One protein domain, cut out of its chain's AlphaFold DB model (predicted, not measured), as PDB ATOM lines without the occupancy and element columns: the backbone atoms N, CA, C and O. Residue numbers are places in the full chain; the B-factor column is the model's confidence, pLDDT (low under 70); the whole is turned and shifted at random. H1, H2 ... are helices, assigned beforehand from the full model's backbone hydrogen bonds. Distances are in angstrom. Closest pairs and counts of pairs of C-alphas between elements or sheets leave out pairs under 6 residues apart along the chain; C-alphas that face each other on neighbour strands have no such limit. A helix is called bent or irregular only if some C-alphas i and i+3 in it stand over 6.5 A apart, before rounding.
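Overview. This is residues 148 to 219 of the 254 residues of an uncharacterized protein of Bradyrhizobium sp. ORS 285 (UniProt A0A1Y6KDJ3). Picture a flat slab of helices built on the longest one, H4, which runs nearly straight through a bend: H1 lies side by side with its second arm, H4b, and the hairpin of H2 and H3 sits by its first arm, H4a. H2 crosses H4a steeply, while H3 and H4a meet as a corner at their link. The printed part has 72 residues with four named helices, in the order H1, H2, H3, H4, and no named strand; the class is all helix. The whole is compact, with a radius of gyration of the C-alphas of 12.0 A and spans of 32 by 28 by 15 A.

Along the chain. Start with H4, residues 198 to 218, assigned as one helix by its hydrogen bonds but bent: C-alphas 208 and 211 are 6.8 A apart. Find C-alpha 198 at (59.538, -102.480, -36.292); from there arm H4a, residues 198 to 208, runs 15.1 A, and arm H4b, residues 211 to 218, runs 11.4 A to C-alpha 218 at (52.681, -88.219, -11.253). H2, residues 164 to 176, is 18.0 A long, and H3, residues 182 to 193, is 17.0 A long. H1, residues 148 to 158, begins at C-alpha 148, at (50.673, -87.110, -16.822), and measures 15.6 A; it is irregular, with C-alphas 150 and 153 7.6 A apart.

Arrangement. H2 and H4 are the hubs, touching three other helices each. The arms H4a and H4b stand at a shallow tilt of 11 degrees. H1 and H4b touch, opposite ways at a shallow tilt of 4 degrees, and their closest C-alphas, of Ala 148 and Ala 215, are 4.8 A apart. H1 also touches H4a, closest at the C-alphas of Ile 158 and Arg 203, 5.4 A. H2 touches H4a the same way at a steep tilt of 52 degrees, with the C-alphas of Phe 168 and Met 202 closest at 6.1 A. H2 touches H1 with residues 164 to 167 alone; the closest C-alphas, of Ala 157 and Leu 164, are 4.7 A apart. H2 and H3 form a helical hairpin at a shallow tilt of 29 degrees, closest at the C-alphas of Cys 176 and Pro 182, 5.1 A. H3 touches H4a only at the corner, with residues 192 to 193 alone; the C-alphas of Ala 193 and Met 202 are closest at 6.0 A. H1 and H3 are apart, as are H4b and both H2 and H3. The helix packing is part aligned, part crossed: of five touching pairs, three are at a shallow tilt. In H2, H3 and H4a every O i to N i+4 pair is within hydrogen-bond range; in H4b 2 of 4 are, and in H1 3 of 7, beside 6 of 8 O i to N i+3 pairs.

Size, cuts and confidence. The two C-alphas farthest apart are those of Ala 196 and Asn 219, 34.9 A, while the first and last printed C-alphas, of Ala 148 and Asn 219, are 8.2 A apart. The printed part has no cut, and the links H1 to H2, H2 to H3 and H3 to H4 are tight. The mean pLDDT of the printed part is 97.6, and no printed residue is under 70.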
ATOM      1  N   ALA A 148      49.529 -86.971 -15.926       97.94
ATOM      2  CA  ALA A 148      50.673 -87.110 -16.822       97.94
ATOM      3  C   ALA A 148      50.603 -86.231 -18.087       97.94
ATOM      4  O   ALA A 148      51.218 -86.570 -19.102       97.94
ATOM      5  N   ALA A 149      49.904 -85.089 -18.067       97.69
ATOM      6  CA  ALA A 149      49.835 -84.179 -19.220       97.69
ATOM      7  C   ALA A 149      51.225 -83.762 -19.754       97.69
ATOM      8  O   ALA A 149      51.422 -83.635 -20.964       97.69
ATOM      9  N   ALA A 150      52.226 -83.634 -18.874       97.94
ATOM     10  CA  ALA A 150      53.614 -83.337 -19.244       97.94
ATOM     11  C   ALA A 150      54.294 -84.443 -20.087       97.94
ATOM     12  O   ALA A 150      55.316 -84.201 -20.729       97.94
ATOM     13  N   CYS A 151      53.722 -85.649 -20.130       98.38
ATOM     14  CA  CYS A 151      54.222 -86.790 -20.898       98.38
ATOM     15  C   CYS A 151      53.682 -86.836 -22.341       98.38
ATOM     16  O   CYS A 151      53.964 -87.789 -23.072       98.38
ATOM     17  N   ALA A 152      52.946 -85.803 -22.780       98.06
ATOM     18  CA  ALA A 152      52.314 -85.728 -24.101       98.06
ATOM     19  C   ALA A 152      53.284 -85.931 -25.277       98.06
ATOM     20  O   ALA A 152      52.884 -86.515 -26.281       98.06
ATOM     21  N   LYS A 153      54.566 -85.558 -25.130       98.44
ATOM     22  CA  LYS A 153      55.595 -85.743 -26.172       98.44
ATOM     23  C   LYS A 153      55.701 -87.187 -26.676       98.44
ATOM     24  O   LYS A 153      55.960 -87.410 -27.855       98.44
ATOM     25  N   PHE A 154      55.498 -88.169 -25.795       98.69
ATOM     26  CA  PHE A 154      55.532 -89.579 -26.175       98.69
ATOM     27  C   PHE A 154      54.283 -89.959 -26.959       98.69
ATOM     28  O   PHE A 154      54.377 -90.658 -27.963       98.69
ATOM     29  N   VAL A 155      53.126 -89.449 -26.537       98.69
ATOM     30  CA  VAL A 155      51.856 -89.689 -27.224       98.69
ATOM     31  C   VAL A 155      51.878 -89.083 -28.626       98.69
ATOM     32  O   VAL A 155      51.496 -89.746 -29.584       98.69
ATOM     33  N   ASP A 156      52.402 -87.864 -28.767       98.62
ATOM     34  CA  ASP A 156      52.551 -87.190 -30.058       98.62
ATOM     35  C   ASP A 156      53.444 -87.988 -31.023       98.62
ATOM     36  O   ASP A 156      53.096 -88.143 -32.195       98.62
ATOM     37  N   ALA A 157      54.548 -88.565 -30.534       98.62
ATOM     38  CA  ALA A 157      55.423 -89.416 -31.341       98.62
ATOM     39  C   ALA A 157      54.736 -90.717 -31.780       98.62
ATOM     40  O   ALA A 157      54.838 -91.119 -32.939       98.62
ATOM     41  N   ILE A 158      53.998 -91.367 -30.874       98.50
ATOM     42  CA  ILE A 158      53.268 -92.611 -31.167       98.50
ATOM     43  C   ILE A 158      52.164 -92.364 -32.214       98.50
ATOM     44  O   ILE A 158      51.967 -93.193 -33.107       98.50
ATOM     45  N   GLU A 159      51.493 -91.210 -32.145       98.25
ATOM     46  CA  GLU A 159      50.477 -90.752 -33.106       98.25
ATOM     47  C   GLU A 159      51.057 -90.261 -34.443       98.25
ATOM     48  O   GLU A 159      50.298 -89.975 -35.366       98.25
ATOM     49  N   GLY A 160      52.383 -90.150 -34.564       97.62
ATOM     50  CA  GLY A 160      53.046 -89.657 -35.773       97.62
ATOM     51  C   GLY A 160      52.980 -88.138 -35.959       97.62
ATOM     52  O   GLY A 160      53.206 -87.651 -37.063       97.62
ATOM     53  N   LYS A 161      52.683 -87.376 -34.899       98.06
ATOM     54  CA  LYS A 161      52.754 -85.902 -34.904       98.06
ATOM     55  C   LYS A 161      54.193 -85.393 -34.818       98.06
ATOM     56  O   LYS A 161      54.470 -84.262 -35.208       98.06
ATOM     57  N   THR A 162      55.098 -86.218 -34.300       97.94
ATOM     58  CA  THR A 162      56.544 -85.972 -34.236       97.94
ATOM     59  C   THR A 162      57.313 -87.204 -34.723       97.94
ATOM     60  O   THR A 162      56.722 -88.245 -35.015       97.94
ATOM     61  N   ASP A 163      58.639 -87.093 -34.844       98.25
ATOM     62  CA  ASP A 163      59.486 -88.193 -35.311       98.25
ATOM     63  C   ASP A 163      59.519 -89.347 -34.287       98.25
ATOM     64  O   ASP A 163      60.158 -89.275 -33.227       98.25
ATOM     65  N   LEU A 164      58.824 -90.436 -34.632       98.50
ATOM     66  CA  LEU A 164      58.763 -91.671 -33.851       98.50
ATOM     67  C   LEU A 164      60.150 -92.290 -33.640       98.50
ATOM     68  O   LEU A 164      60.471 -92.718 -32.532       98.50
ATOM     69  N   GLN A 165      60.973 -92.349 -34.687       98.25
ATOM     70  CA  GLN A 165      62.260 -93.037 -34.654       98.25
ATOM     71  C   GLN A 165      63.273 -92.271 -33.803       98.25
ATOM     72  O   GLN A 165      64.011 -92.878 -33.024       98.25
ATOM     73  N   GLN A 166      63.298 -90.944 -33.921       98.44
ATOM     74  CA  GLN A 166      64.122 -90.085 -33.081       98.44
ATOM     75  C   GLN A 166      63.699 -90.186 -31.613       98.44
ATOM     76  O   GLN A 166      64.553 -90.416 -30.756       98.44
ATOM     77  N   THR A 167      62.398 -90.076 -31.325       98.62
ATOM     78  CA  THR A 167      61.871 -90.169 -29.951       98.62
ATOM     79  C   THR A 167      62.191 -91.529 -29.328       98.62
ATOM     80  O   THR A 167      62.652 -91.601 -28.189       98.62
ATOM     81  N   PHE A 168      62.011 -92.610 -30.091       98.69
ATOM     82  CA  PHE A 168      62.381 -93.965 -29.687       98.69
ATOM     83  C   PHE A 168      63.870 -94.079 -29.344       98.69
ATOM     84  O   PHE A 168      64.199 -94.511 -28.242       98.69
ATOM     85  N   ARG A 169      64.767 -93.655 -30.245       98.31
ATOM     86  CA  ARG A 169      66.222 -93.733 -30.031       98.31
ATOM     87  C   ARG A 169      66.657 -92.961 -28.790       98.31
ATOM     88  O   ARG A 169      67.327 -93.529 -27.940       98.31
ATOM     89  N   GLN A 170      66.198 -91.720 -28.641       98.19
ATOM     90  CA  GLN A 170      66.509 -90.903 -27.466       98.19
ATOM     91  C   GLN A 170      66.045 -91.570 -26.164       98.19
ATOM     92  O   GLN A 170      66.765 -91.549 -25.164       98.19
ATOM     93  N   ASN A 171      64.861 -92.194 -26.170       98.25
ATOM     94  CA  ASN A 171      64.340 -92.886 -24.993       98.25
ATOM     95  C   ASN A 171      65.084 -94.202 -24.706       98.25
ATOM     96  O   ASN A 171      65.243 -94.570 -23.546       98.25
ATOM     97  N   VAL A 172      65.550 -94.913 -25.736       98.31
ATOM     98  CA  VAL A 172      66.427 -96.088 -25.594       98.31
ATOM     99  C   VAL A 172      67.776 -95.690 -25.009       98.31
ATOM    100  O   VAL A 172      68.191 -96.278 -24.015       98.31
ATOM    101  N   ASP A 173      68.429 -94.672 -25.567       97.69
ATOM    102  CA  ASP A 173      69.736 -94.207 -25.097       97.69
ATOM    103  C   ASP A 173      69.662 -93.753 -23.634       97.69
ATOM    104  O   ASP A 173      70.476 -94.171 -22.813       97.69
ATOM    105  N   THR A 174      68.629 -92.974 -23.288       96.62
ATOM    106  CA  THR A 174      68.384 -92.536 -21.904       96.62
ATOM    107  C   THR A 174      68.116 -93.724 -20.977       96.62
ATOM    108  O   THR A 174      68.740 -93.840 -19.929       96.62
ATOM    109  N   GLY A 175      67.215 -94.635 -21.360       94.69
ATOM    110  CA  GLY A 175      66.828 -95.771 -20.519       94.69
ATOM    111  C   GLY A 175      67.916 -96.838 -20.355       94.69
ATOM    112  O   GLY A 175      67.896 -97.592 -19.385       94.69
ATOM    113  N   CYS A 176      68.871 -96.915 -21.283       97.12
ATOM    114  CA  CYS A 176      69.977 -97.868 -21.237       97.12
ATOM    115  C   CYS A 176      71.250 -97.312 -20.578       97.12
ATOM    116  O   CYS A 176      72.187 -98.088 -20.387       97.12
ATOM    117  N   ALA A 177      71.310 -96.016 -20.243       96.44
ATOM    118  CA  ALA A 177      72.532 -95.351 -19.778       96.44
ATOM    119  C   ALA A 177      73.130 -95.993 -18.514       96.44
ATOM    120  O   ALA A 177      74.332 -96.250 -18.474       96.44
ATOM    121  N   ASP A 178      72.280 -96.339 -17.544       93.44
ATOM    122  CA  ASP A 178      72.691 -96.910 -16.253       93.44
ATOM    123  C   ASP A 178      72.626 -98.448 -16.224       93.44
ATOM    124  O   ASP A 178      72.707 -99.082 -15.170       93.44
ATOM    125  N   ASN A 179      72.448 -99.086 -17.384       94.81
ATOM    126  CA  ASN A 179      72.425-100.541 -17.466       94.81
ATOM    127  C   ASN A 179      73.831-101.127 -17.240       94.81
ATOM    128  O   ASN A 179      74.829-100.526 -17.628       94.81
ATOM    129  N   ALA A 180      73.923-102.354 -16.713       95.00
ATOM    130  CA  ALA A 180      75.200-103.065 -16.562       95.00
ATOM    131  C   ALA A 180      75.967-103.230 -17.893       95.00
ATOM    132  O   ALA A 180      77.192-103.336 -17.897       95.00
ATOM    133  N   SER A 181      75.260-103.236 -19.031       96.56
ATOM    134  CA  SER A 181      75.863-103.146 -20.362       96.56
ATOM    135  C   SER A 181      75.062-102.203 -21.272       96.56
ATOM    136  O   SER A 181      74.186-102.655 -22.021       96.56
ATOM    137  N   PRO A 182      75.362-100.886 -21.266       97.00
ATOM    138  CA  PRO A 182      74.577 -99.893 -22.003       97.00
ATOM    139  C   PRO A 182      74.530-100.172 -23.509       97.00
ATOM    140  O   PRO A 182      73.466-100.164 -24.123       97.00
ATOM    141  N   LYS A 183      75.676-100.530 -24.107       97.56
ATOM    142  CA  LYS A 183      75.771-100.844 -25.543       97.56
ATOM    143  C   LYS A 183      74.924-102.058 -25.934       97.56
ATOM    144  O   LYS A 183      74.257-102.021 -26.965       97.56
ATOM    145  N   ALA A 184      74.937-103.118 -25.123       97.56
ATOM    146  CA  ALA A 184      74.134-104.310 -25.391       97.56
ATOM    147  C   ALA A 184      72.631-104.020 -25.245       97.56
ATOM    148  O   ALA A 184      71.830-104.487 -26.055       97.56
ATOM    149  N   CYS A 185      72.256-103.202 -24.256       97.75
ATOM    150  CA  CYS A 185      70.883-102.744 -24.056       97.75
ATOM    151  C   CYS A 185      70.355-101.971 -25.276       97.75
ATOM    152  O   CYS A 185      69.308-102.333 -25.818       97.75
ATOM    153  N   VAL A 186      71.108-100.976 -25.762       98.06
ATOM    154  CA  VAL A 186      70.742-100.193 -26.956       98.06
ATOM    155  C   VAL A 186      70.637-101.098 -28.184       98.06
ATOM    156  O   VAL A 186      69.619-101.084 -28.879       98.06
ATOM    157  N   ALA A 187      71.649-101.938 -28.430       98.00
ATOM    158  CA  ALA A 187      71.683-102.826 -29.592       98.00
ATOM    159  C   ALA A 187      70.461-103.758 -29.656       98.00
ATOM    160  O   ALA A 187      69.896-103.948 -30.733       98.00
ATOM    161  N   ARG A 188      70.010-104.283 -28.508       96.81
ATOM    162  CA  ARG A 188      68.809-105.122 -28.421       96.81
ATOM    163  C   ARG A 188      67.563-104.392 -28.922       96.81
ATOM    164  O   ARG A 188      66.847-104.927 -29.761       96.81
ATOM    165  N   TYR A 189      67.302-103.179 -28.437       97.06
ATOM    166  CA  TYR A 189      66.104-102.437 -28.836       97.06
ATOM    167  C   TYR A 189      66.174-101.947 -30.285       97.06
ATOM    168  O   TYR A 189      65.170-101.988 -30.994       97.06
ATOM    169  N   LEU A 190      67.359-101.553 -30.764       97.38
ATOM    170  CA  LEU A 190      67.539-101.207 -32.174       97.38
ATOM    171  C   LEU A 190      67.280-102.409 -33.091       97.38
ATOM    172  O   LEU A 190      66.640-102.235 -34.124       97.38
ATOM    173  N   ALA A 191      67.713-103.614 -32.706       97.38
ATOM    174  CA  ALA A 191      67.444-104.835 -33.463       97.38
ATOM    175  C   ALA A 191      65.942-105.162 -33.530       97.38
ATOM    176  O   ALA A 191      65.438-105.511 -34.595       97.38
ATOM    177  N   GLU A 192      65.203-104.987 -32.428       95.06
ATOM    178  CA  GLU A 192      63.739-105.124 -32.421       95.06
ATOM    179  C   GLU A 192      63.066-104.141 -33.389       95.06
ATOM    180  O   GLU A 192      62.170-104.528 -34.138       95.06
ATOM    181  N   ALA A 193      63.537-102.892 -33.446       96.38
ATOM    182  CA  ALA A 193      63.009-101.873 -34.352       96.38
ATOM    183  C   ALA A 193      63.304-102.135 -35.846       96.38
ATOM    184  O   ALA A 193      62.704-101.475 -36.693       96.38
ATOM    185  N   GLN A 194      64.201-103.071 -36.189       97.31
ATOM    186  CA  GLN A 194      64.486-103.476 -37.578       97.31
ATOM    187  C   GLN A 194      63.642-104.667 -38.063       97.31
ATOM    188  O   GLN A 194      63.761-105.070 -39.220       97.31
ATOM    189  N   LYS A 195      62.800-105.259 -37.208       96.62
ATOM    190  CA  LYS A 195      61.881-106.330 -37.622       96.62
ATOM    191  C   LYS A 195      60.796-105.796 -38.566       96.62
ATOM    192  O   LYS A 195      60.584-104.590 -38.672       96.62
ATOM    193  N   ALA A 196      60.076-106.701 -39.231       97.00
ATOM    194  CA  ALA A 196      59.000-106.340 -40.164       97.00
ATOM    195  C   ALA A 196      57.897-105.477 -39.513       97.00
ATOM    196  O   ALA A 196      57.327-104.602 -40.155       97.00
ATOM    197  N   ASP A 197      57.641-105.683 -38.221       97.00
ATOM    198  CA  ASP A 197      56.735-104.919 -37.359       97.00
ATOM    199  C   ASP A 197      57.464-103.816 -36.558       97.00
ATOM    200  O   ASP A 197      56.988-103.367 -35.515       97.00
ATOM    201  N   GLY A 198      58.628-103.358 -37.030       97.50
ATOM    202  CA  GLY A 198      59.538-102.480 -36.292       97.50
ATOM    203  C   GLY A 198      58.925-101.153 -35.843       97.50
ATOM    204  O   GLY A 198      59.147-100.734 -34.708       97.50
ATOM    205  N   GLN A 199      58.094-100.513 -36.676       97.69
ATOM    206  CA  GLN A 199      57.369 -99.302 -36.264       97.69
ATOM    207  C   GLN A 199      56.417 -99.566 -35.098       97.69
ATOM    208  O   GLN A 199      56.351 -98.765 -34.166       97.69
ATOM    209  N   GLU A 200      55.716-100.696 -35.126       97.88
ATOM    210  CA  GLU A 200      54.802-101.070 -34.055       97.88
ATOM    211  C   GLU A 200      55.565-101.383 -32.767       97.88
ATOM    212  O   GLU A 200      55.209-100.896 -31.698       97.88
ATOM    213  N   ARG A 201      56.702-102.077 -32.866       98.19
ATOM    214  CA  ARG A 201      57.600-102.309 -31.724       98.19
ATOM    215  C   ARG A 201      58.132-101.011 -31.115       98.19
ATOM    216  O   ARG A 201      58.217-100.915 -29.894       98.19
ATOM    217  N   MET A 202      58.443 -99.997 -31.928       98.62
ATOM    218  CA  MET A 202      58.834 -98.672 -31.422       98.62
ATOM    219  C   MET A 202      57.693 -97.996 -30.651       98.62
ATOM    220  O   MET A 202      57.934 -97.450 -29.575       98.62
ATOM    221  N   ARG A 203      56.451 -98.063 -31.150       98.62
ATOM    222  CA  ARG A 203      55.273 -97.544 -30.431       98.62
ATOM    223  C   ARG A 203      55.067 -98.268 -29.104       98.62
ATOM    224  O   ARG A 203      54.980 -97.614 -28.071       98.62
ATOM    225  N   ILE A 204      55.085 -99.600 -29.121       98.50
ATOM    226  CA  ILE A 204      54.970-100.451 -27.928       98.50
ATOM    227  C   ILE A 204      56.052-100.108 -26.900       98.50
ATOM    228  O   ILE A 204      55.763-100.009 -25.708       98.50
ATOM    229  N   TYR A 205      57.291 -99.887 -27.343       98.50
ATOM    230  CA  TYR A 205      58.375 -99.449 -26.469       98.50
ATOM    231  C   TYR A 205      58.081 -98.085 -25.840       98.50
ATOM    232  O   TYR A 205      58.244 -97.913 -24.634       98.50
ATOM    233  N   LEU A 206      57.631 -97.111 -26.633       98.69
ATOM    234  CA  LEU A 206      57.316 -95.780 -26.120       98.69
ATOM    235  C   LEU A 206      56.119 -95.781 -25.165       98.69
ATOM    236  O   LEU A 206      56.130 -94.980 -24.238       98.69
ATOM    237  N   VAL A 207      55.143 -96.680 -25.311       98.56
ATOM    238  CA  VAL A 207      54.090 -96.878 -24.298       98.56
ATOM    239  C   VAL A 207      54.697 -97.438 -23.004       98.56
ATOM    240  O   VAL A 207      54.576 -96.809 -21.954       98.56
ATOM    241  N   ASN A 208      55.422 -98.562 -23.101       97.88
ATOM    242  CA  ASN A 208      55.964 -99.306 -21.954       97.88
ATOM    243  C   ASN A 208      57.079 -98.606 -21.179       97.88
ATOM    244  O   ASN A 208      57.264 -98.920 -20.006       97.88
ATOM    245  N   PHE A 209      57.874 -97.757 -21.830       97.44
ATOM    246  CA  PHE A 209      59.104 -97.211 -21.246       97.44
ATOM    247  C   PHE A 209      59.293 -95.714 -21.486       97.44
ATOM    248  O   PHE A 209      60.161 -95.103 -20.868       97.44
ATOM    249  N   GLY A 210      58.553 -95.113 -22.417       98.19
ATOM    250  CA  GLY A 210      58.561 -93.664 -22.613       98.19
ATOM    251  C   GLY A 210      57.504 -93.018 -21.732       98.19
ATOM    252  O   GLY A 210      57.802 -92.406 -20.706       98.19
ATOM    253  N   TRP A 211      56.248 -93.198 -22.130       98.62
ATOM    254  CA  TRP A 211      55.097 -92.630 -21.456       98.62
ATOM    255  C   TRP A 211      54.960 -93.147 -20.025       98.62
ATOM    256  O   TRP A 211      54.884 -92.320 -19.126       98.62
ATOM    257  N   SER A 212      54.989 -94.462 -19.787       97.69
ATOM    258  CA  SER A 212      54.791 -95.035 -18.443       97.69
ATOM    259  C   SER A 212      55.832 -94.532 -17.432       97.69
ATOM    260  O   SER A 212      55.457 -94.044 -16.371       97.69
ATOM    261  N   ASN A 213      57.124 -94.552 -17.780       97.25
ATOM    262  CA  ASN A 213      58.216 -94.088 -16.921       97.25
ATOM    263  C   ASN A 213      58.127 -92.585 -16.634       97.25
ATOM    264  O   ASN A 213      58.510 -92.136 -15.558       97.25
ATOM    265  N   CYS A 214      57.609 -91.796 -17.577       98.31
ATOM    266  CA  CYS A 214      57.303 -90.391 -17.334       98.31
ATOM    267  C   CYS A 214      56.091 -90.239 -16.403       98.31
ATOM    268  O   CYS A 214      56.173 -89.548 -15.387       98.31
ATOM    269  N   ALA A 215      54.990 -90.917 -16.732       98.31
ATOM    270  CA  ALA A 215      53.691 -90.797 -16.087       98.31
ATOM    271  C   ALA A 215      53.698 -91.305 -14.639       98.31
ATOM    272  O   ALA A 215      53.000 -90.746 -13.793       98.31
ATOM    273  N   ILE A 216      54.529 -92.305 -14.325       96.19
ATOM    274  CA  ILE A 216      54.619 -92.883 -12.983       96.19
ATOM    275  C   ILE A 216      55.065 -91.844 -11.940       96.19
ATOM    276  O   ILE A 216      54.664 -91.933 -10.784       96.19
ATOM    277  N   ASN A 217      55.812 -90.806 -12.335       97.06
ATOM    278  CA  ASN A 217      56.229 -89.724 -11.431       97.06
ATOM    279  C   ASN A 217      55.064 -88.839 -10.962       97.06
ATOM    280  O   ASN A 217      55.235 -88.048 -10.038       97.06
ATOM    281  N   TYR A 218      53.894 -88.960 -11.595       97.44
ATOM    282  CA  TYR A 218      52.681 -88.219 -11.253       97.44
ATOM    283  C   TYR A 218      51.642 -89.084 -10.534       97.44
ATOM    284  O   TYR A 218      50.646 -88.553 -10.058       97.44
ATOM    285  N   ASN A 219      51.862 -90.401 -10.453       94.69
ATOM    286  CA  ASN A 219      50.981 -91.329  -9.749       94.69
ATOM    287  C   ASN A 219      51.006 -91.072  -8.234       94.69
ATOM    288  O   ASN A 219      52.065 -90.828  -7.643       94.69
TER     289      ASN A 219